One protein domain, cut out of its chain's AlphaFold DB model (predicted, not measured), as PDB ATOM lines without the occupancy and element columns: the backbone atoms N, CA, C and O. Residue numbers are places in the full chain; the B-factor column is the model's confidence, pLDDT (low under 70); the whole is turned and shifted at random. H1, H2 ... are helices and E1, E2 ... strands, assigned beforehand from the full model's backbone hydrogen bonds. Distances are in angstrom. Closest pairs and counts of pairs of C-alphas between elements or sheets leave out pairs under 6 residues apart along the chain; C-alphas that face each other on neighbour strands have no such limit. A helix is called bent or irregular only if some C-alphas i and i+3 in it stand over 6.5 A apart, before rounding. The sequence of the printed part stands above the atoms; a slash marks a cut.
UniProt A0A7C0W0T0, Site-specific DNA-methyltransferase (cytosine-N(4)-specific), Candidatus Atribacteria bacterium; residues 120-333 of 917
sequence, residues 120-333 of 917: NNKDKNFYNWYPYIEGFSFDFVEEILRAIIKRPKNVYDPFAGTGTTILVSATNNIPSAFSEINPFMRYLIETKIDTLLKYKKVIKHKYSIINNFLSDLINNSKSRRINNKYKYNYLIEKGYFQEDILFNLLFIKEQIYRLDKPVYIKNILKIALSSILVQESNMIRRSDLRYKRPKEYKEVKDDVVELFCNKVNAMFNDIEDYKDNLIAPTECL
ATOM      1  N   ASN A 120      22.754  51.860 110.397       86.44
ATOM      2  CA  ASN A 120      23.665  50.965 109.676       86.44
ATOM      3  C   ASN A 120      24.287  49.885 110.584       86.44
ATOM      4  O   ASN A 120      24.827  48.906 110.081       86.44
ATOM      5  N   ASN A 121      24.186  50.024 111.912       86.56
ATOM      6  CA  ASN A 121      24.642  49.001 112.857       86.56
ATOM      7  C   ASN A 121      23.672  47.824 112.983       86.56
ATOM      8  O   ASN A 121      24.077  46.781 113.486       86.56
ATOM      9  N   LYS A 122      22.407  47.971 112.565       84.81
ATOM     10  CA  LYS A 122      21.387  46.920 112.716       84.81
ATOM     11  C   LYS A 122      21.683  45.668 111.890       84.81
ATOM     12  O   LYS A 122      21.347  44.575 112.326       84.81
ATOM     13  N   ASP A 123      22.386  45.843 110.776       83.25
ATOM     14  CA  ASP A 123      22.714  44.776 109.827       83.25
ATOM     15  C   ASP A 123      24.220  44.450 109.825       83.25
ATOM     16  O   ASP A 123      24.744  43.886 108.868       83.25
ATOM     17  N   LYS A 124      24.950  44.847 110.879       86.38
ATOM     18  CA  LYS A 124      26.398  44.642 110.992       86.38
ATOM     19  C   LYS A 124      26.740  43.768 112.200       86.38
ATOM     20  O   LYS A 124      26.396  44.124 113.331       86.38
ATOM     21  N   ASN A 125      27.477  42.684 111.942       87.25
ATOM     22  CA  ASN A 125      27.966  41.717 112.935       87.25
ATOM     23  C   ASN A 125      28.578  42.426 114.148       87.25
ATOM     24  O   ASN A 125      29.258  43.443 113.988       87.25
ATOM     25  N   PHE A 126      28.362  41.893 115.351       89.06
ATOM     26  CA  PHE A 126      28.772  42.467 116.650       89.06
ATOM     27  C   PHE A 126      28.086  43.787 117.045       89.06
ATOM     28  O   PHE A 126      27.814  44.024 118.230       89.06
ATOM     29  N   TYR A 127      27.769  44.673 116.100       90.94
ATOM     30  CA  TYR A 127      27.081  45.936 116.387       90.94
ATOM     31  C   TYR A 127      25.587  45.710 116.655       90.94
ATOM     32  O   TYR A 127      25.042  46.320 117.577       90.94
ATOM     33  N   ASN A 128      24.962  44.764 115.951       90.81
ATOM     34  CA  ASN A 128      23.552  44.371 116.087       90.81
ATOM     35  C   ASN A 128      23.250  43.403 117.256       90.81
ATOM     36  O   ASN A 128      22.116  42.940 117.430       90.81
ATOM     37  N   TRP A 129      24.246  43.088 118.087       94.12
ATOM     38  CA  TRP A 129      24.078  42.212 119.253       94.12
ATOM     39  C   TRP A 129      23.102  42.774 120.286       94.12
ATOM     40  O   TRP A 129      22.486  42.008 121.021       94.12
ATOM     41  N   TYR A 130      22.913  44.095 120.304       92.12
ATOM     42  CA  TYR A 130      21.932  44.765 121.145       92.12
ATOM     43  C   TYR A 130      21.191  45.863 120.361       92.12
ATOM     44  O   TYR A 130      21.845  46.687 119.713       92.12
ATOM     45  N   PRO A 131      19.846  45.915 120.413       85.81
ATOM     46  CA  PRO A 131      19.072  46.939 119.721       85.81
ATOM     47  C   PRO A 131      19.205  48.305 120.412       85.81
ATOM     48  O   PRO A 131      18.730  48.499 121.531       85.81
ATOM     49  N   TYR A 132      19.798  49.275 119.713       87.12
ATOM     50  CA  TYR A 132      20.041  50.633 120.210       87.12
ATOM     51  C   TYR A 132      19.564  51.695 119.212       87.12
ATOM     52  O   TYR A 132      19.484  51.430 118.010       87.12
ATOM     53  N   ILE A 133      19.201  52.888 119.691       81.19
ATOM     54  CA  ILE A 133      18.646  53.961 118.844       81.19
ATOM     55  C   ILE A 133      19.519  55.222 118.905       81.19
ATOM     56  O   ILE A 133      19.604  55.966 117.929       81.19
ATOM     57  N   GLU A 134      20.181  55.460 120.031       81.62
ATOM     58  CA  GLU A 134      20.715  56.762 120.430       81.62
ATOM     59  C   GLU A 134      22.217  56.946 120.160       81.62
ATOM     60  O   GLU A 134      22.846  57.793 120.788       81.62
ATOM     61  N   GLY A 135      22.790  56.177 119.229       85.94
ATOM     62  CA  GLY A 135      24.197  56.280 118.820       85.94
ATOM     63  C   GLY A 135      24.368  56.492 117.316       85.94
ATOM     64  O   GLY A 135      23.406  56.369 116.558       85.94
ATOM     65  N   PHE A 136      25.593  56.787 116.881       90.88
ATOM     66  CA  PHE A 136      26.021  56.699 115.478       90.88
ATOM     67  C   PHE A 136      26.426  55.259 115.121       90.88
ATOM     68  O   PHE A 136      26.537  54.402 116.003       90.88
ATOM     69  N   SER A 137      26.625  54.972 113.835       91.44
ATOM     70  CA  SER A 137      27.020  53.643 113.352       91.44
ATOM     71  C   SER A 137      28.514  53.500 113.070       91.44
ATOM     72  O   SER A 137      29.269  54.467 113.087       91.44
ATOM     73  N   PHE A 138      28.963  52.266 112.843       91.31
ATOM     74  CA  PHE A 138      30.370  51.901 112.677       91.31
ATOM     75  C   PHE A 138      31.049  52.681 111.543       91.31
ATOM     76  O   PHE A 138      32.169  53.162 111.693       91.31
ATOM     77  N   ASP A 139      30.340  52.878 110.431       87.75
ATOM     78  CA  ASP A 139      30.824  53.600 109.259       87.75
ATOM     79  C   ASP A 139      31.055  55.093 109.539       87.75
ATOM     80  O   ASP A 139      31.899  55.706 108.900       87.75
ATOM     81  N   PHE A 140      30.389  55.683 110.537       89.50
ATOM     82  CA  PHE A 140      30.697  57.042 110.991       89.50
ATOM     83  C   PHE A 140      32.124  57.150 111.541       89.50
ATOM     84  O   PHE A 140      32.864  58.067 111.185       89.50
ATOM     85  N   VAL A 141      32.520  56.198 112.387       92.62
ATOM     86  CA  VAL A 141      33.851  56.175 113.010       92.62
ATOM     87  C   VAL A 141      34.912  55.776 111.988       92.62
ATOM     88  O   VAL A 141      35.972  56.392 111.954       92.62
ATOM     89  N   GLU A 142      34.618  54.807 111.116       88.25
ATOM     90  CA  GLU A 142      35.492  54.426 109.995       88.25
ATOM     91  C   GLU A 142      35.807  55.619 109.088       88.25
ATOM     92  O   GLU A 142      36.964  55.861 108.753       88.25
ATOM     93  N   GLU A 143      34.799  56.417 108.726       83.69
ATOM     94  CA  GLU A 143      35.013  57.609 107.904       83.69
ATOM     95  C   GLU A 143      35.856  58.668 108.631       83.69
ATOM     96  O   GLU A 143      36.707  59.299 108.003       83.69
ATOM     97  N   ILE A 144      35.709  58.830 109.953       85.88
ATOM     98  CA  ILE A 144      36.592  59.703 110.751       85.88
ATOM     99  C   ILE A 144      38.027  59.163 110.778       85.88
ATOM    100  O   ILE A 144      38.961  59.926 110.530       85.88
ATOM    101  N   LEU A 145      38.221  57.861 111.013       83.19
ATOM    102  CA  LEU A 145      39.543  57.221 111.000       83.19
ATOM    103  C   LEU A 145      40.233  57.343 109.634       83.19
ATOM    104  O   LEU A 145      41.445  57.541 109.575       83.19
ATOM    105  N   ARG A 146      39.471  57.278 108.537       76.56
ATOM    106  CA  ARG A 146      39.973  57.511 107.171       76.56
ATOM    107  C   ARG A 146      40.323  58.975 106.906       76.56
ATOM    108  O   ARG A 146      41.188  59.253 106.077       76.56
ATOM    109  N   ALA A 147      39.645  59.907 107.573       65.88
ATOM    110  CA  ALA A 147      39.822  61.340 107.361       65.88
ATOM    111  C   ALA A 147      41.019  61.938 108.108       65.88
ATOM    112  O   ALA A 147      41.599  62.925 107.643       65.88
ATOM    113  N   ILE A 148      41.392  61.368 109.255       65.88
ATOM    114  CA  ILE A 148      42.523  61.850 110.053       65.88
ATOM    115  C   ILE A 148      43.873  61.496 109.416       65.88
ATOM    116  O   ILE A 148      44.051  60.480 108.750       65.88
ATOM    117  N   ILE A 149      44.850  62.389 109.591       53.56
ATOM    118  CA  ILE A 149      46.131  62.348 108.863       53.56
ATOM    119  C   ILE A 149      47.035  61.229 109.369       53.56
ATOM    120  O   ILE A 149      47.700  60.560 108.582       53.56
ATOM    121  N   LYS A 150      47.105  61.086 110.694       64.06
ATOM    122  CA  LYS A 150      47.920  60.083 111.366       64.06
ATOM    123  C   LYS A 150      46.983  59.060 111.971       64.06
ATOM    124  O   LYS A 150      46.032  59.428 112.656       64.06
ATOM    125  N   ARG A 151      47.292  57.784 111.749       82.25
ATOM    126  CA  ARG A 151      46.640  56.697 112.474       82.25
ATOM    127  C   ARG A 151      46.834  56.947 113.979       82.25
ATOM    128  O   ARG A 151      47.985  57.112 114.399       82.25
ATOM    129  N   PRO A 152      45.755  57.026 114.769       90.81
ATOM    130  CA  PRO A 152      45.859  57.321 116.188       90.81
ATOM    131  C   PRO A 152      46.461  56.114 116.903       90.81
ATOM    132  O   PRO A 152      46.206  54.974 116.509       90.81
ATOM    133  N   LYS A 153      47.268  56.350 117.942       92.69
ATOM    134  CA  LYS A 153      47.810  55.256 118.760       92.69
ATOM    135  C   LYS A 153      46.821  54.829 119.830       92.69
ATOM    136  O   LYS A 153      46.740  53.648 120.121       92.69
ATOM    137  N   ASN A 154      46.075  55.786 120.379       94.94
ATOM    138  CA  ASN A 154      45.052  55.546 121.390       94.94
ATOM    139  C   ASN A 154      43.788  56.351 121.069       94.94
ATOM    140  O   ASN A 154      43.875  57.558 120.814       94.94
ATOM    141  N   VAL A 155      42.623  55.707 121.142       97.50
ATOM    142  CA  VAL A 155      41.302  56.337 120.953       97.50
ATOM    143  C   VAL A 155      40.540  56.382 122.274       97.50
ATOM    144  O   VAL A 155      40.625  55.443 123.060       97.50
ATOM    145  N   TYR A 156      39.777  57.444 122.529       97.69
ATOM    146  CA  TYR A 156      38.902  57.517 123.700       97.69
ATOM    147  C   TYR A 156      37.477  57.971 123.372       97.69
ATOM    148  O   TYR A 156      37.281  58.874 122.563       97.69
ATOM    149  N   ASP A 157      36.488  57.370 124.037       97.94
ATOM    150  CA  ASP A 157      35.080  57.776 123.960       97.94
ATOM    151  C   ASP A 157      34.500  58.046 125.368       97.94
ATOM    152  O   ASP A 157      34.313  57.104 126.143       97.94
ATOM    153  N   PRO A 158      34.214  59.310 125.741       97.00
ATOM    154  CA  PRO A 158      33.608  59.651 127.031       97.00
ATOM    155  C   PRO A 158      32.127  59.257 127.179       97.00
ATOM    156  O   PRO A 158      31.611  59.332 128.294       97.00
ATOM    157  N   PHE A 159      31.436  58.886 126.095       95.94
ATOM    158  CA  PHE A 159      30.012  58.526 126.097       95.94
ATOM    159  C   PHE A 159      29.774  57.306 125.202       95.94
ATOM    160  O   PHE A 159      29.115  57.387 124.165       95.94
ATOM    161  N   ALA A 160      30.347  56.170 125.598       95.31
ATOM    162  CA  ALA A 160      30.530  55.030 124.704       95.31
ATOM    163  C   ALA A 160      29.234  54.350 124.242       95.31
ATOM    164  O   ALA A 160      29.221  53.716 123.181       95.31
ATOM    165  N   GLY A 161      28.150  54.432 125.021       94.06
ATOM    166  CA  GLY A 161      26.884  53.776 124.713       94.06
ATOM    167  C   GLY A 161      27.082  52.277 124.491       94.06
ATOM    168  O   GLY A 161      27.488  51.552 125.387       94.06
ATOM    169  N   THR A 162      26.835  51.795 123.274       94.38
ATOM    170  CA  THR A 162      27.035  50.377 122.909       94.38
ATOM    171  C   THR A 162      28.453  50.027 122.439       94.38
ATOM    172  O   THR A 162      28.689  48.891 122.012       94.38
ATOM    173  N   GLY A 163      29.385  50.984 122.497       95.62
ATOM    174  CA  GLY A 163      30.806  50.808 122.198       95.62
ATOM    175  C   GLY A 163      31.182  50.938 120.731       95.62
ATOM    176  O   GLY A 163      32.180  50.352 120.334       95.62
ATOM    177  N   THR A 164      30.420  51.665 119.909       96.19
ATOM    178  CA  THR A 164      30.690  51.741 118.457       96.19
ATOM    179  C   THR A 164      32.107  52.247 118.160       96.19
ATOM    180  O   THR A 164      32.834  51.589 117.421       96.19
ATOM    181  N   THR A 165      32.541  53.347 118.789       97.31
ATOM    182  CA  THR A 165      33.918  53.869 118.670       97.31
ATOM    183  C   THR A 165      34.967  52.842 119.088       97.31
ATOM    184  O   THR A 165      36.005  52.705 118.442       97.31
ATOM    185  N   ILE A 166      34.680  52.103 120.158       96.62
ATOM    186  CA  ILE A 166      35.602  51.159 120.798       96.62
ATOM    187  C   ILE A 166      35.769  49.905 119.950       96.62
ATOM    188  O   ILE A 166      36.896  49.511 119.665       96.62
ATOM    189  N   LEU A 167      34.666  49.333 119.461       94.75
ATOM    190  CA  LEU A 167      34.701  48.190 118.553       94.75
ATOM    191  C   LEU A 167      35.429  48.539 117.254       94.75
ATOM    192  O   LEU A 167      36.336  47.806 116.878       94.75
ATOM    193  N   VAL A 168      35.089  49.666 116.614       94.69
ATOM    194  CA  VAL A 168      35.749  50.092 115.369       94.69
ATOM    195  C   VAL A 168      37.252  50.276 115.587       94.69
ATOM    196  O   VAL A 168      38.049  49.794 114.784       94.69
ATOM    197  N   SER A 169      37.655  50.928 116.681       95.12
ATOM    198  CA  SER A 169      39.073  51.135 117.002       95.12
ATOM    199  C   SER A 169      39.795  49.806 117.231       95.12
ATOM    200  O   SER A 169      40.834  49.556 116.617       95.12
ATOM    201  N   ALA A 170      39.211  48.921 118.041       93.12
ATOM    202  CA  ALA A 170      39.787  47.623 118.365       93.12
ATOM    203  C   ALA A 170      39.960  46.744 117.119       93.12
ATOM    204  O   ALA A 170      41.041  46.194 116.915       93.12
ATOM    205  N   THR A 171      38.947  46.664 116.246       91.44
ATOM    206  CA  THR A 171      39.016  45.886 114.994       91.44
ATOM    207  C   THR A 171      39.946  46.502 113.955       91.44
ATOM    208  O   THR A 171      40.442  45.793 113.088       91.44
ATOM    209  N   ASN A 172      40.223  47.804 114.055       90.44
ATOM    210  CA  ASN A 172      41.279  48.472 113.297       90.44
ATOM    211  C   ASN A 172      42.647  48.372 113.991       90.44
ATOM    212  O   ASN A 172      43.556  49.122 113.643       90.44
ATOM    213  N   ASN A 173      42.829  47.467 114.959       92.00
ATOM    214  CA  ASN A 173      44.065  47.281 115.720       92.00
ATOM    215  C   ASN A 173      44.596  48.592 116.339       92.00
ATOM    216  O   ASN A 173      45.788  48.897 116.259       92.00
ATOM    217  N   ILE A 174      43.699  49.411 116.895       93.56
ATOM    218  CA  ILE A 174      44.027  50.646 117.614       93.56
ATOM    219  C   ILE A 174      43.559  50.505 119.069       93.56
ATOM    220  O   ILE A 174      42.354  50.357 119.303       93.56
ATOM    221  N   PRO A 175      44.479  50.552 120.053       95.19
ATOM    222  CA  PRO A 175      44.117  50.566 121.462       95.19
ATOM    223  C   PRO A 175      43.106  51.666 121.771       95.19
ATOM    224  O   PRO A 175      43.187  52.784 121.250       95.19
ATOM    225  N   SER A 176      42.129  51.358 122.614       96.12
ATOM    226  CA  SER A 176      41.085  52.326 122.932       96.12
ATOM    227  C   SER A 176      40.611  52.234 124.369       96.12
ATOM    228  O   SER A 176      40.768  51.220 125.039       96.12
ATOM    229  N   ALA A 177      40.031  53.315 124.862       96.50
ATOM    230  CA  ALA A 177      39.438  53.342 126.180       96.50
ATOM    231  C   ALA A 177      38.113  54.086 126.166       96.50
ATOM    232  O   ALA A 177      37.822  54.855 125.249       96.50
ATOM    233  N   PHE A 178      37.305  53.890 127.199       97.50
ATOM    234  CA  PHE A 178      35.996  54.519 127.245       97.50
ATOM    235  C   PHE A 178      35.534  54.906 128.639       97.50
ATOM    236  O   PHE A 178      36.069  54.454 129.654       97.50
ATOM    237  N   SER A 179      34.512  55.757 128.660       97.06
ATOM    238  CA  SER A 179      33.655  55.958 129.815       97.06
ATOM    239  C   SER A 179      32.198  55.740 129.449       97.06
ATOM    240  O   SER A 179      31.725  56.175 128.401       97.06
ATOM    241  N   GLU A 180      31.491  55.042 130.328       95.94
ATOM    242  CA  GLU A 180      30.065  54.786 130.191       95.94
ATOM    243  C   GLU A 180      29.474  54.552 131.578       95.94
ATOM    244  O   GLU A 180      29.912  53.671 132.313       95.94
ATOM    245  N   ILE A 181      28.482  55.356 131.942       94.56
ATOM    246  CA  ILE A 181      27.906  55.368 133.288       94.56
ATOM    247  C   ILE A 181      26.883  54.258 133.495       94.56
ATOM    248  O   ILE A 181      26.670  53.814 134.621       94.56
ATOM    249  N   ASN A 182      26.259  53.786 132.421       95.06
ATOM    250  CA  ASN A 182      25.302  52.702 132.471       95.06
ATOM    251  C   ASN A 182      26.039  51.353 132.600       95.06
ATOM    252  O   ASN A 182      26.701  50.926 131.651       95.06
ATOM    253  N   PRO A 183      25.919  50.646 133.740       96.50
ATOM    254  CA  PRO A 183      26.699  49.434 133.988       96.50
ATOM    255  C   PRO A 183      26.354  48.295 133.019       96.50
ATOM    256  O   PRO A 183      27.240  47.538 132.631       96.50
ATOM    257  N   PHE A 184      25.102  48.211 132.551       97.12
ATOM    258  CA  PHE A 184      24.725  47.242 131.521       97.12
ATOM    259  C   PHE A 184      25.421  47.539 130.183       97.12
ATOM    260  O   PHE A 184      25.878  46.625 129.500       97.12
ATOM    261  N   MET A 185      25.540  48.818 129.819       96.38
ATOM    262  CA  MET A 185      26.231  49.223 128.594       96.38
ATOM    263  C   MET A 185      27.735  48.952 128.676       96.38
ATOM    264  O   MET A 185      28.292  48.406 127.729       96.38
ATOM    265  N   ARG A 186      28.381  49.211 129.824       96.81
ATOM    266  CA  ARG A 186      29.778  48.790 130.055       96.81
ATOM    267  C   ARG A 186      29.954  47.289 129.853       96.81
ATOM    268  O   ARG A 186      30.790  46.868 129.061       96.81
ATOM    269  N   TYR A 187      29.098  46.500 130.498       97.50
ATOM    270  CA  TYR A 187      29.114  45.045 130.401       97.50
ATOM    271  C   TYR A 187      28.926  44.542 128.960       97.50
ATOM    272  O   TYR A 187      29.579  43.583 128.542       97.50
ATOM    273  N   LEU A 188      28.078  45.205 128.165       97.38
ATOM    274  CA  LEU A 188      27.915  44.924 126.737       97.38
ATOM    275  C   LEU A 188      29.209  45.179 125.950       97.38
ATOM    276  O   LEU A 188      29.600  44.330 125.147       97.38
ATOM    277  N   ILE A 189      29.865  46.325 126.166       97.06
ATOM    278  CA  ILE A 189      31.125  46.682 125.491       97.06
ATOM    279  C   ILE A 189      32.209  45.662 125.837       97.06
ATOM    280  O   ILE A 189      32.816  45.077 124.940       97.06
ATOM    281  N   GLU A 190      32.406  45.404 127.129       96.19
ATOM    282  CA  GLU A 190      33.401  44.458 127.634       96.19
ATOM    283  C   GLU A 190      33.161  43.049 127.090       96.19
ATOM    284  O   GLU A 190      34.099  42.403 126.638       96.19
ATOM    285  N   THR A 191      31.905  42.591 127.042       96.06
ATOM    286  CA  THR A 191      31.566  41.272 126.487       96.06
ATOM    287  C   THR A 191      31.912  41.175 125.004       96.06
ATOM    288  O   THR A 191      32.483  40.169 124.578       96.06
ATOM    289  N   LYS A 192      31.601  42.203 124.205       94.94
ATOM    290  CA  LYS A 192      31.928  42.224 122.769       94.94
ATOM    291  C   LYS A 192      33.437  42.162 122.543       94.94
ATOM    292  O   LYS A 192      33.893  41.347 121.745       94.94
ATOM    293  N   ILE A 193      34.205  42.976 123.267       93.25
ATOM    294  CA  ILE A 193      35.667  42.996 123.146       93.25
ATOM    295  C   ILE A 193      36.284  41.687 123.639       93.25
ATOM    296  O   ILE A 193      37.133  41.121 122.956       93.25
ATOM    297  N   ASP A 194      35.841  41.166 124.784       92.06
ATOM    298  CA  ASP A 194      36.384  39.925 125.335       92.06
ATOM    299  C   ASP A 194      36.131  38.729 124.413       92.06
ATOM    300  O   ASP A 194      37.003  37.882 124.222       92.06
ATOM    301  N   THR A 195      34.949  38.697 123.789       91.94
ATOM    302  CA  THR A 195      34.591  37.683 122.793       91.94
ATOM    303  C   THR A 195      35.518  37.742 121.590       91.94
ATOM    304  O   THR A 195      36.055  36.721 121.169       91.94
ATOM    305  N   LEU A 196      35.737  38.948 121.073       89.62
ATOM    306  CA  LEU A 196      36.610  39.222 119.944       89.62
ATOM    307  C   LEU A 196      38.073  38.836 120.242       89.62
ATOM    308  O   LEU A 196      38.688  38.115 119.461       89.62
ATOM    309  N   LEU A 197      38.613  39.205 121.408       89.06
ATOM    310  CA  LEU A 197      39.970  38.823 121.837       89.06
ATOM    311  C   LEU A 197      40.137  37.305 122.032       89.06
ATOM    312  O   LEU A 197      41.240  36.773 121.896       89.06
ATOM    313  N   LYS A 198      39.055  36.594 122.366       88.81
ATOM    314  CA  LYS A 198      39.056  35.154 122.668       88.81
ATOM    315  C   LYS A 198      38.364  34.308 121.597       88.81
ATOM    316  O   LYS A 198      38.084  33.140 121.870       88.81
ATOM    317  N   TYR A 199      38.123  34.833 120.394       88.19
ATOM    318  CA  TYR A 199      37.249  34.194 119.400       88.19
ATOM    319  C   TYR A 199      37.617  32.726 119.110       88.19
ATOM    320  O   TYR A 199      36.734  31.876 119.135       88.19
ATOM    321  N   LYS A 200      38.911  32.372 118.990       87.50
ATOM    322  CA  LYS A 200      39.354  30.968 118.805       87.50
ATOM    323  C   LYS A 200      38.869  30.037 119.926       87.50
ATOM    324  O   LYS A 200      38.427  28.919 119.668       87.50
ATOM    325  N   LYS A 201      38.930  30.495 121.185       88.50
ATOM    326  CA  LYS A 201      38.430  29.738 122.347       88.50
ATOM    327  C   LYS A 201      36.902  29.667 122.338       88.50
ATOM    328  O   LYS A 201      36.343  28.616 122.632       88.50
ATOM    329  N   VAL A 202      36.238  30.761 121.967       88.38
ATOM    330  CA  VAL A 202      34.774  30.840 121.886       88.38
ATOM    331  C   VAL A 202      34.221  29.887 120.819       88.38
ATOM    332  O   VAL A 202      33.311  29.118 121.121       88.38
ATOM    333  N   ILE A 203      34.818  29.851 119.623       85.94
ATOM    334  CA  ILE A 203      34.427  28.946 118.526       85.94
ATOM    335  C   ILE A 203      34.611  27.479 118.935       85.94
ATOM    336  O   ILE A 203      33.701  26.673 118.754       85.94
ATOM    337  N   LYS A 204      35.731  27.126 119.584       84.62
ATOM    338  CA  LYS A 204      35.948  25.761 120.111       84.62
ATOM    339  C   LYS A 204      34.831  25.320 121.069       84.62
ATOM    340  O   LYS A 204      34.467  24.141 121.117       84.62
ATOM    341  N   HIS A 205      34.275  26.255 121.837       81.19
ATOM    342  CA  HIS A 205      33.167  25.980 122.747       81.19
ATOM    343  C   HIS A 205      31.794  25.920 122.062       81.19
ATOM    344  O   HIS A 205      30.899  25.282 122.614       81.19
ATOM    345  N   LYS A 206      31.610  26.499 120.866       78.00
ATOM    346  CA  LYS A 206      30.332  26.438 120.134       78.00
ATOM    347  C   LYS A 206      29.891  24.989 119.909       78.00
ATOM    348  O   LYS A 206      28.850  24.577 120.417       78.00
ATOM    349  N   TYR A 207      30.735  24.206 119.237       70.06
ATOM    350  CA  TYR A 207      30.422  22.826 118.857       70.06
ATOM    351  C   TYR A 207      30.338  21.864 120.047       70.06
ATOM    352  O   TYR A 207      29.572  20.910 120.003       70.06
ATOM    353  N   SER A 208      31.106  22.106 121.114       71.38
ATOM    354  CA  SER A 208      31.190  21.187 122.260       71.38
ATOM    355  C   SER A 208      30.183  21.471 123.379       71.38
ATOM    356  O   SER A 208      29.916  20.586 124.189       71.38
ATOM    357  N   ILE A 209      29.668  22.702 123.486       78.12
ATOM    358  CA  ILE A 209      28.916  23.156 124.669       78.12
ATOM    359  C   ILE A 209      27.630  23.881 124.289       78.12
ATOM    360  O   ILE A 209      26.592  23.603 124.881       78.12
ATOM    361  N   ILE A 210      27.684  24.820 123.342       84.69
ATOM    362  CA  ILE A 210      26.534  25.687 123.056       84.69
ATOM    363  C   ILE A 210      25.414  24.903 122.389       84.69
ATOM    364  O   ILE A 210      24.277  25.027 122.824       84.69
ATOM    365  N   ASN A 211      25.729  24.046 121.417       85.12
ATOM    366  CA  ASN A 211      24.712  23.220 120.762       85.12
ATOM    367  C   ASN A 211      23.971  22.333 121.773       85.12
ATOM    368  O   ASN A 211      22.745  22.354 121.803       85.12
ATOM    369  N   ASN A 212      24.702  21.662 122.671       86.69
ATOM    370  CA  ASN A 212      24.099  20.858 123.741       86.69
ATOM    371  C   ASN A 212      23.254  21.718 124.686       86.69
ATOM    372  O   ASN A 212      22.118  21.372 124.974       86.69
ATOM    373  N   PHE A 213      23.762  22.881 125.104       89.75
ATOM    374  CA  PHE A 213      23.023  23.806 125.964       89.75
ATOM    375  C   PHE A 213      21.713  24.298 125.324       89.75
ATOM    376  O   PHE A 213      20.690  24.367 126.003       89.75
ATOM    377  N   LEU A 214      21.725  24.636 124.031       90.06
ATOM    378  CA  LEU A 214      20.524  25.057 123.304       90.06
ATOM    379  C   LEU A 214      19.536  23.892 123.142       90.06
ATOM    380  O   LEU A 214      18.345  24.075 123.383       90.06
ATOM    381  N   SER A 215      20.018  22.691 122.811       87.69
ATOM    382  CA  SER A 215      19.187  21.483 122.755       87.69
ATOM    383  C   SER A 215      18.557  21.155 124.113       87.69
ATOM    384  O   SER A 215      17.356  20.902 124.185       87.69
ATOM    385  N   ASP A 216      19.325  21.240 125.202       87.44
ATOM    386  CA  ASP A 216      18.839  21.018 126.566       87.44
ATOM    387  C   ASP A 216      17.801  22.066 126.976       87.44
ATOM    388  O   ASP A 216      16.803  21.728 127.614       87.44
ATOM    389  N   LEU A 217      17.999  23.334 126.598       88.81
ATOM    390  CA  LEU A 217      17.014  24.392 126.822       88.81
ATOM    391  C   LEU A 217      15.695  24.089 126.112       88.81
ATOM    392  O   LEU A 217      14.644  24.207 126.741       88.81
ATOM    393  N   ILE A 218      15.741  23.681 124.841       87.56
ATOM    394  CA  ILE A 218      14.551  23.343 124.048       87.56
ATOM    395  C   ILE A 218      13.824  22.144 124.667       87.56
ATOM    396  O   ILE A 218      12.618  22.221 124.912       87.56
ATOM    397  N   ASN A 219      14.551  21.078 125.011       85.31
ATOM    398  CA  ASN A 219      13.975  19.847 125.562       85.31
ATOM    399  C   ASN A 219      13.351  20.052 126.951       85.31
ATOM    400  O   ASN A 219      12.275  19.527 127.237       85.31
ATOM    401  N   ASN A 220      13.984  20.858 127.809       82.44
ATOM    402  CA  ASN A 220      13.519  21.099 129.180       82.44
ATOM    403  C   ASN A 220      12.569  22.300 129.309       82.44
ATOM    404  O   ASN A 220      12.017  22.553 130.382       82.44
ATOM    405  N   SER A 221      12.324  23.030 128.218       76.31
ATOM    406  CA  SER A 221      11.383  24.152 128.184       76.31
ATOM    407  C   SER A 221       9.933  23.740 128.493       76.31
ATOM    408  O   SER A 221       9.106  24.580 128.819       76.31
ATOM    409  N   LYS A 222       9.559  22.462 128.434       69.62
ATOM    410  CA  LYS A 222       8.175  22.040 128.735       69.62
ATOM    411  C   LYS A 222       7.970  21.552 130.174       69.62
ATOM    412  O   LYS A 222       6.843  21.557 130.652       69.62
ATOM    413  N   SER A 223       9.036  21.207 130.898       61.97
ATOM    414  CA  SER A 223       9.007  20.578 132.234       61.97
ATOM    415  C   SER A 223       9.501  21.505 133.366       61.97
ATOM    416  O   SER A 223      10.026  21.053 134.385       61.97
ATOM    417  N   ARG A 224       9.354  22.827 133.194       67.06
ATOM    418  CA  ARG A 224      10.040  23.860 133.996       67.06
ATOM    419  C   ARG A 224       9.622  23.865 135.481       67.06
ATOM    420  O   ARG A 224       8.441  23.948 135.805       67.06
ATOM    421  N   ARG A 225      10.607  23.921 136.387       59.94
ATOM    422  CA  ARG A 225      10.456  24.353 137.794       59.94
ATOM    423  C   ARG A 225      11.435  25.497 138.069       59.94
ATOM    424  O   ARG A 225      12.631  25.334 137.840       59.94
ATOM    425  N   ILE A 226      10.934  26.647 138.526       62.72
ATOM    426  CA  ILE A 226      11.735  27.851 138.811       62.72
ATOM    427  C   ILE A 226      11.812  28.037 140.325       62.72
ATOM    428  O   ILE A 226      10.780  28.172 140.980       62.72
ATOM    429  N   ASN A 227      13.025  28.090 140.879       57.72
ATOM    430  CA  ASN A 227      13.224  28.134 142.333       57.72
ATOM    431  C   ASN A 227      13.183  29.561 142.921       57.72
ATOM    432  O   ASN A 227      13.282  29.712 144.132       57.72
ATOM    433  N   ASN A 228      13.011  30.610 142.101       61.75
ATOM    434  CA  ASN A 228      13.097  32.017 142.537       61.75
ATOM    435  C   ASN A 228      12.054  32.972 141.912       61.75
ATOM    436  O   ASN A 228      12.337  34.154 141.692       61.75
ATOM    437  N   LYS A 229      10.826  32.496 141.653       64.50
ATOM    438  CA  LYS A 229       9.734  33.297 141.052       64.50
ATOM    439  C   LYS A 229       9.489  34.632 141.781       64.50
ATOM    440  O   LYS A 229       9.416  35.678 141.143       64.50
ATOM    441  N   TYR A 230       9.476  34.610 143.114       67.06
ATOM    442  CA  TYR A 230       9.116  35.766 143.943       67.06
ATOM    443  C   TYR A 230      10.056  36.971 143.811       67.06
ATOM    444  O   TYR A 230       9.608  38.108 143.943       67.06
ATOM    445  N   LYS A 231      11.342  36.754 143.496       71.94
ATOM    446  CA  LYS A 231      12.330  37.842 143.384       71.94
ATOM    447  C   LYS A 231      11.980  38.846 142.274       71.94
ATOM    448  O   LYS A 231      12.343  40.013 142.378       71.94
ATOM    449  N   TYR A 232      11.267  38.414 141.231       77.00
ATOM    450  CA  TYR A 232      10.941  39.244 140.066       77.00
ATOM    451  C   TYR A 232       9.445  39.544 139.928       77.00
ATOM    452  O   TYR A 232       9.040  40.098 138.906       77.00
ATOM    453  N   ASN A 233       8.635  39.249 140.955       80.44
ATOM    454  CA  ASN A 233       7.195  39.530 140.958       80.44
ATOM    455  C   ASN A 233       6.888  40.993 140.616       80.44
ATOM    456  O   ASN A 233       5.972  41.264 139.848       80.44
ATOM    457  N   TYR A 234       7.730  41.925 141.068       85.06
ATOM    458  CA  TYR A 234       7.612  43.344 140.735       85.06
ATOM    459  C   TYR A 234       7.549  43.628 139.218       85.06
ATOM    460  O   TYR A 234       6.865  44.559 138.793       85.06
ATOM    461  N   LEU A 235       8.238  42.844 138.375       89.06
ATOM    462  CA  LEU A 235       8.199  43.021 136.916       89.06
ATOM    463  C   LEU A 235       6.825  42.657 136.325       89.06
ATOM    464  O   LEU A 235       6.403  43.281 135.348       89.06
ATOM    465  N   ILE A 236       6.126  41.694 136.937       87.62
ATOM    466  CA  ILE A 236       4.744  41.314 136.607       87.62
ATOM    467  C   ILE A 236       3.770  42.344 137.184       87.62
ATOM    468  O   ILE A 236       2.905  42.830 136.466       87.62
ATOM    469  N   GLU A 237       3.944  42.748 138.444       88.81
ATOM    470  CA  GLU A 237       3.094  43.743 139.121       88.81
ATOM    471  C   GLU A 237       3.103  45.102 138.406       88.81
ATOM    472  O   GLU A 237       2.094  45.802 138.357       88.81
ATOM    473  N   LYS A 238       4.238  45.488 137.809       90.62
ATOM    474  CA  LYS A 238       4.340  46.674 136.946       90.62
ATOM    475  C   LYS A 238       3.835  46.450 135.522       90.62
ATOM    476  O   LYS A 238       3.852  47.382 134.720       90.62
ATOM    477  N   GLY A 239       3.405  45.240 135.185       90.88
ATOM    478  CA  GLY A 239       2.895  44.878 133.869       90.88
ATOM    479  C   GLY A 239       3.951  44.933 132.768       90.88
ATOM    480  O   GLY A 239       3.592  45.095 131.603       90.88
ATOM    481  N   TYR A 240       5.248  44.846 133.089       93.25
ATOM    482  CA  TYR A 240       6.298  44.867 132.063       93.25
ATOM    483  C   TYR A 240       6.338  43.581 131.252       93.25
ATOM    484  O   TYR A 240       6.674  43.637 130.074       93.25
ATOM    485  N   PHE A 241       5.968  42.453 131.849       91.12
ATOM    486  CA  PHE A 241       5.939  41.153 131.188       91.12
ATOM    487  C   PHE A 241       4.635  40.428 131.495       91.12
ATOM    488  O   PHE A 241       4.046  40.630 132.558       91.12
ATOM    489  N   GLN A 242       4.215  39.572 130.565       87.69
ATOM    490  CA  GLN A 242       3.281  38.497 130.881       87.69
ATOM    491  C   GLN A 242       3.999  37.431 131.716       87.69
ATOM    492  O   GLN A 242       5.226  37.297 131.665       87.69
ATOM    493  N   GLU A 243       3.236  36.734 132.550       85.75
ATOM    494  CA  GLU A 243       3.767  35.836 133.573       85.75
ATOM    495  C   GLU A 243       4.552  34.655 132.969       85.75
ATOM    496  O   GLU A 243       5.679  34.376 133.380       85.75
ATOM    497  N   ASP A 244       3.997  34.029 131.936       84.31
ATOM    498  CA  ASP A 244       4.596  32.947 131.153       84.31
ATOM    499  C   ASP A 244       5.890  33.377 130.443       84.31
ATOM    500  O   ASP A 244       6.919  32.701 130.547       84.31
ATOM    501  N   ILE A 245       5.881  34.546 129.797       88.50
ATOM    502  CA  ILE A 245       7.060  35.112 129.133       88.50
ATOM    503  C   ILE A 245       8.180  35.344 130.151       88.50
ATOM    504  O   ILE A 245       9.326  34.942 129.924       88.50
ATOM    505  N   LEU A 246       7.869  35.968 131.295       89.44
ATOM    506  CA  LEU A 246       8.873  36.225 132.326       89.44
ATOM    507  C   LEU A 246       9.451  34.920 132.877       89.44
ATOM    508  O   LEU A 246      10.658  34.843 133.105       89.44
ATOM    509  N   PHE A 247       8.634  33.883 133.062       86.50
ATOM    510  CA  PHE A 247       9.124  32.573 133.498       86.50
ATOM    511  C   PHE A 247      10.064  31.942 132.493       86.50
ATOM    512  O   PHE A 247      11.090  31.395 132.894       86.50
ATOM    513  N   ASN A 248       9.786  32.074 131.201       88.06
ATOM    514  CA  ASN A 248      10.680  31.560 130.173       88.06
ATOM    515  C   ASN A 248      12.035  32.274 130.211       88.06
ATOM    516  O   ASN A 248      13.079  31.618 130.215       88.06
ATOM    517  N   LEU A 249      12.027  33.601 130.344       91.88
ATOM    518  CA  LEU A 249      13.243  34.402 130.491       91.88
ATOM    519  C   LEU A 249      14.021  34.038 131.767       91.88
ATOM    520  O   LEU A 249      15.245  33.895 131.723       91.88
ATOM    521  N   LEU A 250      13.337  33.870 132.904       90.69
ATOM    522  CA  LEU A 250      13.957  33.497 134.181       90.69
ATOM    523  C   LEU A 250      14.528  32.083 134.158       90.69
ATOM    524  O   LEU A 250      15.618  31.869 134.683       90.69
ATOM    525  N   PHE A 251      13.839  31.141 133.519       89.75
ATOM    526  CA  PHE A 251      14.350  29.795 133.296       89.75
ATOM    527  C   PHE A 251      15.663  29.840 132.510       89.75
ATOM    528  O   PHE A 251      16.666  29.304 132.977       89.75
ATOM    529  N   ILE A 252      15.699  30.552 131.376       92.62
ATOM    530  CA  ILE A 252      16.926  30.719 130.581       92.62
ATOM    531  C   ILE A 252      18.024  31.365 131.433       92.62
ATOM    532  O   ILE A 252      19.157  30.880 131.447       92.62
ATOM    533  N   LYS A 253      17.692  32.417 132.195       93.25
ATOM    534  CA  LYS A 253      18.627  33.051 133.130       93.25
ATOM    535  C   LYS A 253      19.205  32.010 134.093       93.25
ATOM    536  O   LYS A 253      20.420  31.859 134.133       93.25
ATOM    537  N   GLU A 254      18.385  31.259 134.826       90.69
ATOM    538  CA  GLU A 254      18.854  30.238 135.777       90.69
ATOM    539  C   GLU A 254      19.779  29.202 135.122       90.69
ATOM    540  O   GLU A 254      20.833  28.898 135.685       90.69
ATOM    541  N   GLN A 255      19.447  28.727 133.916       91.56
ATOM    542  CA  GLN A 255      20.300  27.785 133.181       91.56
ATOM    543  C   GLN A 255      21.663  28.393 132.825       91.56
ATOM    544  O   GLN A 255      22.692  27.750 133.028       91.56
ATOM    545  N   ILE A 256      21.715  29.659 132.392       93.81
ATOM    546  CA  ILE A 256      22.989  30.352 132.122       93.81
ATOM    547  C   ILE A 256      23.837  30.483 133.398       93.81
ATOM    548  O   ILE A 256      25.064  30.366 133.345       93.81
ATOM    549  N   TYR A 257      23.220  30.742 134.556       90.50
ATOM    550  CA  TYR A 257      23.962  30.851 135.817       90.50
ATOM    551  C   TYR A 257      24.524  29.496 136.269       90.50
ATOM    552  O   TYR A 257      25.692  29.448 136.670       90.50
ATOM    553  N   ARG A 258      23.734  28.417 136.147       89.88
ATOM    554  CA  ARG A 258      24.121  27.034 136.496       89.88
ATOM    555  C   ARG A 258      25.155  26.427 135.559       89.88
ATOM    556  O   ARG A 258      25.870  25.523 135.971       89.88
ATOM    557  N   LEU A 259      25.239  26.916 134.324       89.50
ATOM    558  CA  LEU A 259      26.179  26.425 133.324       89.50
ATOM    559  C   LEU A 259      27.613  26.427 133.885       89.50
ATOM    560  O   LEU A 259      28.161  27.487 134.157       89.50
ATOM    561  N   ASP A 260      28.258  25.277 134.062       88.19
ATOM    562  CA  ASP A 260      29.637  25.228 134.571       88.19
ATOM    563  C   ASP A 260      30.652  25.456 133.439       88.19
ATOM    564  O   ASP A 260      31.206  24.520 132.855       88.19
ATOM    565  N   LYS A 261      30.782  26.721 133.015       86.81
ATOM    566  CA  LYS A 261      31.585  27.148 131.857       86.81
ATOM    567  C   LYS A 261      32.259  28.501 132.077       86.81
ATOM    568  O   LYS A 261      31.824  29.267 132.944       86.81
ATOM    569  N   PRO A 262      33.293  28.830 131.271       90.00
ATOM    570  CA  PRO A 262      34.015  30.087 131.401       90.00
ATOM    571  C   PRO A 262      33.102  31.313 131.355       90.00
ATOM    572  O   PRO A 262      32.140  31.369 130.587       90.00
ATOM    573  N   VAL A 263      33.455  32.328 132.146       91.75
ATOM    574  CA  VAL A 263      32.657  33.551 132.325       91.75
ATOM    575  C   VAL A 263      32.324  34.234 130.995       91.75
ATOM    576  O   VAL A 263      31.195  34.669 130.807       91.75
ATOM    577  N   TYR A 264      33.251  34.261 130.035       90.75
ATOM    578  CA  TYR A 264      33.021  34.898 128.736       90.75
ATOM    579  C   TYR A 264      31.894  34.235 127.923       90.75
ATOM    580  O   TYR A 264      31.134  34.935 127.262       90.75
ATOM    581  N   ILE A 265      31.702  32.913 128.039       92.50
ATOM    582  CA  ILE A 265      30.567  32.214 127.415       92.50
ATOM    583  C   ILE A 265      29.256  32.626 128.083       92.50
ATOM    584  O   ILE A 265      28.304  33.005 127.400       92.50
ATOM    585  N   LYS A 266      29.217  32.618 129.423       94.50
ATOM    586  CA  LYS A 266      28.043  33.089 130.175       94.50
ATOM    587  C   LYS A 266      27.693  34.525 129.809       94.50
ATOM    588  O   LYS A 266      26.514  34.865 129.738       94.50
ATOM    589  N   ASN A 267      28.702  35.360 129.568       96.12
ATOM    590  CA  ASN A 267      28.491  36.753 129.232       96.12
ATOM    591  C   ASN A 267      27.839  36.924 127.857       96.12
ATOM    592  O   ASN A 267      26.842  37.639 127.771       96.12
ATOM    593  N   ILE A 268      28.308  36.205 126.829       95.75
ATOM    594  CA  ILE A 268      27.675  36.183 125.495       95.75
ATOM    595  C   ILE A 268      26.205  35.757 125.611       95.75
ATOM    596  O   ILE A 268      25.319  36.454 125.115       95.75
ATOM    597  N   LEU A 269      25.924  34.671 126.342       96.25
ATOM    598  CA  LEU A 269      24.555  34.184 126.554       96.25
ATOM    599  C   LEU A 269      23.677  35.210 127.291       96.25
ATOM    600  O   LEU A 269      22.524  35.418 126.925       96.25
ATOM    601  N   LYS A 270      24.212  35.913 128.298       97.56
ATOM    602  CA  LYS A 270      23.490  36.997 128.989       97.56
ATOM    603  C   LYS A 270      23.192  38.181 128.067       97.56
ATOM    604  O   LYS A 270      22.130  38.785 128.207       97.56
ATOM    605  N   ILE A 271      24.083  38.516 127.130       97.81
ATOM    606  CA  ILE A 271      23.824  39.557 126.122       97.81
ATOM    607  C   ILE A 271      22.745  39.102 125.136       97.81
ATOM    608  O   ILE A 271      21.829  39.881 124.868       97.81
ATOM    609  N   ALA A 272      22.789  37.850 124.667       96.69
ATOM    610  CA  ALA A 272      21.727  37.272 123.841       96.69
ATOM    611  C   ALA A 272      20.364  37.384 124.541       96.69
ATOM    612  O   ALA A 272      19.433  37.964 123.980       96.69
ATOM    613  N   LEU A 273      20.291  36.964 125.809       96.62
ATOM    614  CA  LEU A 273      19.081  37.063 126.629       96.62
ATOM    615  C   LEU A 273      18.622  38.516 126.803       96.62
ATOM    616  O   LEU A 273      17.448  38.821 126.637       96.62
ATOM    617  N   SER A 274      19.549  39.434 127.077       96.62
ATOM    618  CA  SER A 274      19.229  40.858 127.254       96.62
ATOM    619  C   SER A 274      18.675  41.501 125.988       96.62
ATOM    620  O   SER A 274      17.819  42.378 126.059       96.62
ATOM    621  N   SER A 275      19.156  41.076 124.819       94.50
ATOM    622  CA  SER A 275      18.766  41.670 123.540       94.50
ATOM    623  C   SER A 275      17.310  41.390 123.149       94.50
ATOM    624  O   SER A 275      16.734  42.188 122.408       94.50
ATOM    625  N   ILE A 276      16.711  40.324 123.693       93.50
ATOM    626  CA  ILE A 276      15.318  39.930 123.433       93.50
ATOM    627  C   ILE A 276      14.336  40.462 124.492       93.50
ATOM    628  O   ILE A 276      13.135  40.496 124.243       93.50
ATOM    629  N   LEU A 277      14.819  40.956 125.645       93.81
ATOM    630  CA  LEU A 277      13.963  41.353 126.776       93.81
ATOM    631  C   LEU A 277      12.883  42.361 126.394       93.81
ATOM    632  O   LEU A 277      11.719  42.164 126.715       93.81
ATOM    633  N   VAL A 278      13.246  43.459 125.723       92.62
ATOM    634  CA  VAL A 278      12.241  44.468 125.354       92.62
ATOM    635  C   VAL A 278      11.307  43.962 124.260       92.62
ATOM    636  O   VAL A 278      10.123  44.292 124.304       92.62
ATOM    637  N   GLN A 279      11.810  43.167 123.314       89.00
ATOM    638  CA  GLN A 279      10.988  42.592 122.248       89.00
ATOM    639  C   GLN A 279       9.852  41.748 122.837       89.00
ATOM    640  O   GLN A 279       8.697  41.977 122.481       89.00
ATOM    641  N   GLU A 280      10.171  40.908 123.822       90.50
ATOM    642  CA  GLU A 280       9.218  40.020 124.500       90.50
ATOM    643  C   GLU A 280       8.451  40.696 125.648       90.50
ATOM    644  O   GLU A 280       7.504  40.150 126.202       90.50
ATOM    645  N   SER A 281       8.812  41.925 126.014       92.12
ATOM    646  CA  SER A 281       8.085  42.684 127.033       92.12
ATOM    647  C   SER A 281       6.824  43.362 126.482       92.12
ATOM    648  O   SER A 281       6.645  43.559 125.278       92.12
ATOM    649  N   ASN A 282       5.994  43.878 127.383       92.81
ATOM    650  CA  ASN A 282       4.931  44.837 127.076       92.81
ATOM    651  C   ASN A 282       5.464  46.246 126.751       92.81
ATOM    652  O   ASN A 282       4.675  47.175 126.578       92.81
ATOM    653  N   MET A 283       6.785  46.439 126.684       92.62
ATOM    654  CA  MET A 283       7.451  47.721 126.461       92.62
ATOM    655  C   MET A 283       8.061  47.799 125.055       92.62
ATOM    656  O   MET A 283       8.328  46.794 124.406       92.62
ATOM    657  N   ILE A 284       8.311  49.011 124.565       89.94
ATOM    658  CA  ILE A 284       8.957  49.258 123.275       89.94
ATOM    659  C   ILE A 284       9.858  50.493 123.335       89.94
ATOM    660  O   ILE A 284       9.501  51.517 123.930       89.94
ATOM    661  N   ARG A 285      11.030  50.410 122.692       87.69
ATOM    662  CA  ARG A 285      11.965  51.538 122.564       87.69
ATOM    663  C   ARG A 285      11.514  52.511 121.477       87.69
ATOM    664  O   ARG A 285      11.296  52.137 120.317       87.69
ATOM    665  N   ARG A 286      11.388  53.782 121.861       82.75
ATOM    666  CA  ARG A 286      11.232  54.942 120.969       82.75
ATOM    667  C   ARG A 286      12.215  56.026 121.424       82.75
ATOM    668  O   ARG A 286      13.395  55.744 121.539       82.75
ATOM    669  N   SER A 287      11.747  57.245 121.688       71.00
ATOM    670  CA  SER A 287      12.543  58.278 122.365       71.00
ATOM    671  C   SER A 287      12.684  58.042 123.877       71.00
ATOM    672  O   SER A 287      13.605  58.572 124.491       71.00
ATOM    673  N   ASP A 288      11.772  57.264 124.463       80.81
ATOM    674  CA  ASP A 288      11.816  56.719 125.825       80.81
ATOM    675  C   ASP A 288      11.246  55.287 125.768       80.81
ATOM    676  O   ASP A 288      10.602  54.905 124.775       80.81
ATOM    677  N   LEU A 289      11.456  54.507 126.824       89.19
ATOM    678  CA  LEU A 289      10.874  53.179 126.978       89.19
ATOM    679  C   LEU A 289       9.433  53.334 127.465       89.19
ATOM    680  O   LEU A 289       9.189  53.818 128.573       89.19
ATOM    681  N   ARG A 290       8.469  52.926 126.640       91.31
ATOM    682  CA  ARG A 290       7.035  53.028 126.956       91.31
ATOM    683  C   ARG A 290       6.314  51.713 126.716       91.31
ATOM    684  O   ARG A 290       6.800  50.895 125.944       91.31
ATOM    685  N   TYR A 291       5.127  51.560 127.293       92.81
ATOM    686  CA  TYR A 291       4.250  50.439 126.968       92.81
ATOM    687  C   TYR A 291       3.874  50.435 125.478       92.81
ATOM    688  O   TYR A 291       3.695  51.499 124.859       92.81
ATOM    689  N   LYS A 292       3.780  49.235 124.904       90.69
ATOM    690  CA  LYS A 292       3.267  48.975 123.557       90.69
ATOM    691  C   LYS A 292       1.807  49.438 123.477       90.69
ATOM    692  O   LYS A 292       1.043  49.356 124.434       90.69
ATOM    693  N   ARG A 293       1.413  49.990 122.332       90.19
ATOM    694  CA  ARG A 293       0.007  50.301 122.012       90.19
ATOM    695  C   ARG A 293      -0.663  49.060 121.416       90.19
ATOM    696  O   ARG A 293       0.056  48.266 120.824       90.19
ATOM    697  N   PRO A 294      -2.005  48.933 121.419       85.19
ATOM    698  CA  PRO A 294      -2.711  47.761 120.875       85.19
ATOM    699  C   PRO A 294      -2.226  47.292 119.488       85.19
ATOM    700  O   PRO A 294      -2.057  46.105 119.248       85.19
ATOM    701  N   LYS A 295      -1.912  48.228 118.581       82.81
ATOM    702  CA  LYS A 295      -1.394  47.918 117.233       82.81
ATOM    703  C   LYS A 295       0.063  47.421 117.207       82.81
ATOM    704  O   LYS A 295       0.457  46.810 116.226       82.81
ATOM    705  N   GLU A 296       0.843  47.697 118.249       84.81
ATOM    706  CA  GLU A 296       2.259  47.314 118.402       84.81
ATOM    707  C   GLU A 296       2.432  45.937 119.067       84.81
ATOM    708  O   GLU A 296       3.556  45.459 119.175       84.81
ATOM    709  N   TYR A 297       1.343  45.288 119.499       77.19
ATOM    710  CA  TYR A 297       1.362  43.906 120.000       77.19
ATOM    711  C   TYR A 297       1.271  42.855 118.883       77.19
ATOM    712  O   TYR A 297       1.384  41.667 119.155       77.19
ATOM    713  N   LYS A 298       1.092  43.273 117.621       58.50
ATOM    714  CA  LYS A 298       0.836  42.386 116.471       58.50
ATOM    715  C   LYS A 298       2.023  41.491 116.046       58.50
ATOM    716  O   LYS A 298       1.903  40.797 115.042       58.50
ATOM    717  N   GLU A 299       3.129  41.487 116.792       53.31
ATOM    718  CA  GLU A 299       4.392  40.813 116.440       53.31
ATOM    719  C   GLU A 299       4.923  39.827 117.499       53.31
ATOM    720  O   GLU A 299       5.988  39.260 117.289       53.31
ATOM    721  N   VAL A 300       4.229  39.575 118.617       54.78
ATOM    722  CA  VAL A 300       4.690  38.548 119.578       54.78
ATOM    723  C   VAL A 300       4.214  37.182 119.079       54.78
ATOM    724  O   VAL A 300       3.096  36.766 119.374       54.78
ATOM    725  N   LYS A 301       5.006  36.550 118.205       52.00
ATOM    726  CA  LYS A 301       4.679  35.259 117.575       52.00
ATOM    727  C   LYS A 301       5.584  34.098 117.996       52.00
ATOM    728  O   LYS A 301       5.218  32.963 117.705       52.00
ATOM    729  N   ASP A 302       6.692  34.355 118.688       56.53
ATOM    730  CA  ASP A 302       7.752  33.357 118.858       56.53
ATOM    731  C   ASP A 302       7.818  32.806 120.291       56.53
ATOM    732  O   ASP A 302       7.580  33.519 121.268       56.53
ATOM    733  N   ASP A 303       8.181  31.527 120.430       83.50
ATOM    734  CA  ASP A 303       8.592  30.956 121.714       83.50
ATOM    735  C   ASP A 303       9.868  31.679 122.182       83.50
ATOM    736  O   ASP A 303      10.886  31.694 121.489       83.50
ATOM    737  N   VAL A 304       9.834  32.270 123.380       88.94
ATOM    738  CA  VAL A 304      10.972  32.970 124.008       88.94
ATOM    739  C   VAL A 304      12.269  32.150 123.951       88.94
ATOM    740  O   VAL A 304      13.353  32.713 123.772       88.94
ATOM    741  N   VAL A 305      12.182  30.825 124.120       90.06
ATOM    742  CA  VAL A 305      13.339  29.919 124.063       90.06
ATOM    743  C   VAL A 305      13.884  29.835 122.644       90.06
ATOM    744  O   VAL A 305      15.098  29.916 122.461       90.06
ATOM    745  N   GLU A 306      13.014  29.721 121.645       89.69
ATOM    746  CA  GLU A 306      13.403  29.694 120.235       89.69
ATOM    747  C   GLU A 306      14.052  31.018 119.821       89.69
ATOM    748  O   GLU A 306      15.148  31.019 119.259       89.69
ATOM    749  N   LEU A 307      13.452  32.151 120.192       91.00
ATOM    750  CA  LEU A 307      14.012  33.476 119.927       91.00
ATOM    751  C   LEU A 307      15.404  33.640 120.558       91.00
ATOM    752  O   LEU A 307      16.328  34.161 119.925       91.00
ATOM    753  N   PHE A 308      15.577  33.164 121.793       94.69
ATOM    754  CA  PHE A 308      16.879  33.136 122.452       94.69
ATOM    755  C   PHE A 308      17.883  32.261 121.688       94.69
ATOM    756  O   PHE A 308      18.993  32.722 121.415       94.69
ATOM    757  N   CYS A 309      17.502  31.041 121.295       93.25
ATOM    758  CA  CYS A 309      18.357  30.137 120.520       93.25
ATOM    759  C   CYS A 309      18.774  30.766 119.185       93.25
ATOM    760  O   CYS A 309      19.959  30.773 118.852       93.25
ATOM    761  N   ASN A 310      17.830  31.373 118.464       92.56
ATOM    762  CA  ASN A 310      18.078  32.077 117.209       92.56
ATOM    763  C   ASN A 310      19.072  33.224 117.404       92.56
ATOM    764  O   ASN A 310      20.008  33.383 116.617       92.56
ATOM    765  N   LYS A 311      18.931  33.991 118.490       94.19
ATOM    766  CA  LYS A 311      19.856  35.081 118.803       94.19
ATOM    767  C   LYS A 311      21.253  34.583 119.170       94.19
ATOM    768  O   LYS A 311      22.230  35.182 118.724       94.19
ATOM    769  N   VAL A 312      21.356  33.501 119.947       94.81
ATOM    770  CA  VAL A 312      22.639  32.857 120.268       94.81
ATOM    771  C   VAL A 312      23.308  32.364 118.987       94.81
ATOM    772  O   VAL A 312      24.455  32.720 118.736       94.81
ATOM    773  N   ASN A 313      22.590  31.633 118.133       92.56
ATOM    774  CA  ASN A 313      23.121  31.145 116.860       92.56
ATOM    775  C   ASN A 313      23.612  32.291 115.968       92.56
ATOM    776  O   ASN A 313      24.734  32.227 115.473       92.56
ATOM    777  N   ALA A 314      22.839  33.374 115.840       92.69
ATOM    778  CA  ALA A 314      23.258  34.560 115.093       92.69
ATOM    779  C   ALA A 314      24.559  35.170 115.648       92.69
ATOM    780  O   ALA A 314      25.487  35.435 114.891       92.69
ATOM    781  N   MET A 315      24.670  35.329 116.974       94.31
ATOM    782  CA  MET A 315      25.897  35.834 117.606       94.31
ATOM    783  C   MET A 315      27.093  34.906 117.389       94.31
ATOM    784  O   MET A 315      28.196  35.387 117.163       94.31
ATOM    785  N   PHE A 316      26.913  33.587 117.454       91.25
ATOM    786  CA  PHE A 316      28.009  32.645 117.228       91.25
ATOM    787  C   PHE A 316      28.414  32.534 115.756       91.25
ATOM    788  O   PHE A 316      29.589  32.300 115.485       91.25
ATOM    789  N   ASN A 317      27.487  32.730 114.818       90.31
ATOM    790  CA  ASN A 317      27.809  32.831 113.394       90.31
ATOM    791  C   ASN A 317      28.627  34.102 113.110       90.31
ATOM    792  O   ASN A 317      29.656  34.019 112.449       90.31
ATOM    793  N   ASP A 318      28.272  35.242 113.721       91.00
ATOM    794  CA  ASP A 318      29.075  36.473 113.628       91.00
ATOM    795  C   ASP A 318      30.537  36.260 114.069       91.00
ATOM    796  O   ASP A 318      31.451  36.856 113.499       91.00
ATOM    797  N   ILE A 319      30.752  35.439 115.108       89.88
ATOM    798  CA  ILE A 319      32.084  35.120 115.650       89.88
ATOM    799  C   ILE A 319      32.864  34.210 114.700       89.88
ATOM    800  O   ILE A 319      34.067  34.402 114.544       89.88
ATOM    801  N   GLU A 320      32.211  33.231 114.072       87.00
ATOM    802  CA  GLU A 320      32.844  32.347 113.082       87.00
ATOM    803  C   GLU A 320      33.256  33.091 111.814       87.00
ATOM    804  O   GLU A 320      34.342  32.851 111.287       87.00
ATOM    805  N   ASP A 321      32.437  34.045 111.370       85.75
ATOM    806  CA  ASP A 321      32.730  34.887 110.208       85.75
ATOM    807  C   ASP A 321      33.888  35.872 110.457       85.75
ATOM    808  O   ASP A 321      34.409  36.501 109.525       85.75
ATOM    809  N   TYR A 322      34.321  36.025 111.712       82.12
ATOM    810  CA  TYR A 322      35.422  36.899 112.083       82.12
ATOM    811  C   TYR A 322      36.782  36.279 111.717       82.12
ATOM    812  O   TYR A 322      37.353  35.475 112.451       82.12
ATOM    813  N   LYS A 323      37.326  36.687 110.563       67.00
ATOM    814  CA  LYS A 323      38.648  36.264 110.063       67.00
ATOM    815  C   LYS A 323      39.780  36.909 110.871       67.00
ATOM    816  O   LYS A 323      39.743  38.125 111.024       67.00
ATOM    817  N   ASP A 324      40.754  36.098 111.317       61.66
ATOM    818  CA  ASP A 324      42.023  36.353 112.053       61.66
ATOM    819  C   ASP A 324      42.620  37.784 111.993       61.66
ATOM    820  O   ASP A 324      43.767  37.996 111.595       61.66
ATOM    821  N   ASN A 325      41.872  38.791 112.433       65.88
ATOM    822  CA  ASN A 325      42.339  40.165 112.525       65.88
ATOM    823  C   ASN A 325      42.947  40.395 113.908       65.88
ATOM    824  O   ASN A 325      42.391  39.993 114.930       65.88
ATOM    825  N   LEU A 326      44.097  41.065 113.938       74.31
ATOM    826  CA  LEU A 326      44.683  41.572 115.175       74.31
ATOM    827  C   LEU A 326      43.732  42.598 115.790       74.31
ATOM    828  O   LEU A 326      43.399  43.602 115.158       74.31
ATOM    829  N   ILE A 327      43.314  42.337 117.024       87.31
ATOM    830  CA  ILE A 327      42.446  43.225 117.792       87.31
ATOM    831  C   ILE A 327      43.276  43.864 118.884       87.31
ATOM    832  O   ILE A 327      43.970  43.178 119.636       87.31
ATOM    833  N   ALA A 328      43.186  45.183 118.980       90.19
ATOM    834  CA  ALA A 328      43.877  45.907 120.027       90.19
ATOM    835  C   ALA A 328      43.126  45.823 121.369       90.19
ATOM    836  O   ALA A 328      41.894  45.727 121.387       90.19
ATOM    837  N   PRO A 329      43.845  45.887 122.505       87.62
ATOM    838  CA  PRO A 329      43.224  45.898 123.822       87.62
ATOM    839  C   PRO A 329      42.359  47.146 124.024       87.62
ATOM    840  O   PRO A 329      42.658  48.223 123.497       87.62
ATOM    841  N   THR A 330      41.312  47.004 124.839       93.19
ATOM    842  CA  THR A 330      40.467  48.131 125.246       93.19
ATOM    843  C   THR A 330      40.208  48.136 126.743       93.19
ATOM    844  O   THR A 330      40.081  47.063 127.329       93.19
ATOM    845  N   GLU A 331      40.037  49.312 127.345       92.81
ATOM    846  CA  GLU A 331      39.747  49.435 128.780       92.81
ATOM    847  C   GLU A 331      38.598  50.403 129.108       92.81
ATOM    848  O   GLU A 331      38.385  51.416 128.440       92.81
ATOM    849  N   CYS A 332      37.874  50.126 130.195       95.19
ATOM    850  CA  CYS A 332      36.989  51.107 130.818       95.19
ATOM    851  C   CYS A 332      37.831  52.045 131.699       95.19
ATOM    852  O   CYS A 332      38.139  51.724 132.846       95.19
ATOM    853  N   LEU A 333      38.198  53.218 131.174       94.56
ATOM    854  CA  LEU A 333      39.051  54.184 131.878       94.56
ATOM    855  C   LEU A 333      38.369  54.770 133.123       94.56
ATOM    856  O   LEU A 333      39.016  55.055 134.132       94.56
TER     857      LEU A 333
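AT A GLANCE: This is residues 120 to 333 of the 917 residues of the protein "Site-specific DNA-methyltransferase (cytosine-N(4)-specific)" of Candidatus Atribacteria bacterium (UniProt A0A7C0W0T0). Two lobes share the helix H3: a small three-strand sheet, E1, E2 and E5, with H2 and H3 packed over one face, and a larger lobe of helices in which H7 has H6 and H9 packed on it. The bent helix H4 packs on H9 with both its arms, H4b side by side with H9 and H4a turned away at a steep tilt, and the hairpin of E3 and E4 follows the end of H7. The printed part has 214 residues, with elements in the order H1 E1 H2 E2 H3 H4 H5 H6 H7 E3 E4 H8 H9 E5, mostly helix. The three-strand sheet is parallel, the two-strand one antiparallel. The whole is compact, with a radius of gyration of the C-alphas of 18.4 A and spans of 58 by 41 by 28 A.

IN THESE COORDINATES: The sheet runs E1, residues 155 to 157; E2, residues 176 to 179; and E5, residues 330 to 333, ending at C-alpha 333 (39.051, 54.184, 131.878). H1 is residues 138 to 147, beginning at C-alpha 138 (30.370, 51.901, 112.677); H2 is 164 to 171, and H3 is 183 to 197, 20.9 A long. H4, residues 199 to 220, was assigned as one helix by its hydrogen bonds but is bent, with C-alphas 208 and 211 7.0 A apart; its arms are H4a, 199 to 208, and H4b, 211 to 220. H5 is 229 to 237, H6 243 to 258, 22.4 A, and H7 263 to 280, 25.5 A. H5 and H7 are irregular: C-alphas 231 and 234 are 7.7 A apart, 275 and 278 7.3 A. E3 is 283 to 285, E4 289 to 291, H8 294 to 297 and H9 304 to 320, 24.5 A.

HOW THE PARTS SIT: E2 is parallel to E1, with N 177 and O 155 at 2.9 A, and to E5, with N 333 and O 178 at 2.9 A. E1, H2 and E2 form a strand-helix-strand unit, two parallel neighbour strands with a helix between, its crossover right-handed. H2 and H3 on one face of the sheet make two layers; H2's height over the sheet is 7.9 A. H1 touches H2 at C-alphas 138 and 164, 5.8 A. H3 touches H7 at C-alphas 191 and 267, 6.1 A, a steep tilt of 51 degrees. H7 touches H9 at C-alphas 272 and 312, 5.8 A. H6 and H7 are a helical hairpin, at a shallow tilt of 6 degrees. H5 and H6, another, only just touch, with 3 pairs of C-alphas within 8 A. H9 touches H4b with residues 305 to 309 alone, C-alphas 214 and 309 being closest at 6.2 A. E3 and E4 are an antiparallel hairpin, with N 284 and O 290 at 2.8 A; H8 touches no helix. Every O i to N i+4 pair is within hydrogen-bond range in H1, H2, H3, H4b, H6 and H9, but 4 of 6 in H4a, 10 of 14 in H7 and 1 of 5 in H5, which has 5 of 6 O i to N i+3 pairs; H8 is too short for an i+4 pair.

THE WHOLE: The C-alphas of Ile 149 and Ser 223, the two farthest apart, are 60.6 A apart. The printed part has no cut, and no link is long. Residues 120 to 137 hold no named element. The mean pLDDT of the printed part is 87.1; it is under 70 at residues 147 to 150, 222 to 230, 298 to 302 and 323 to 325.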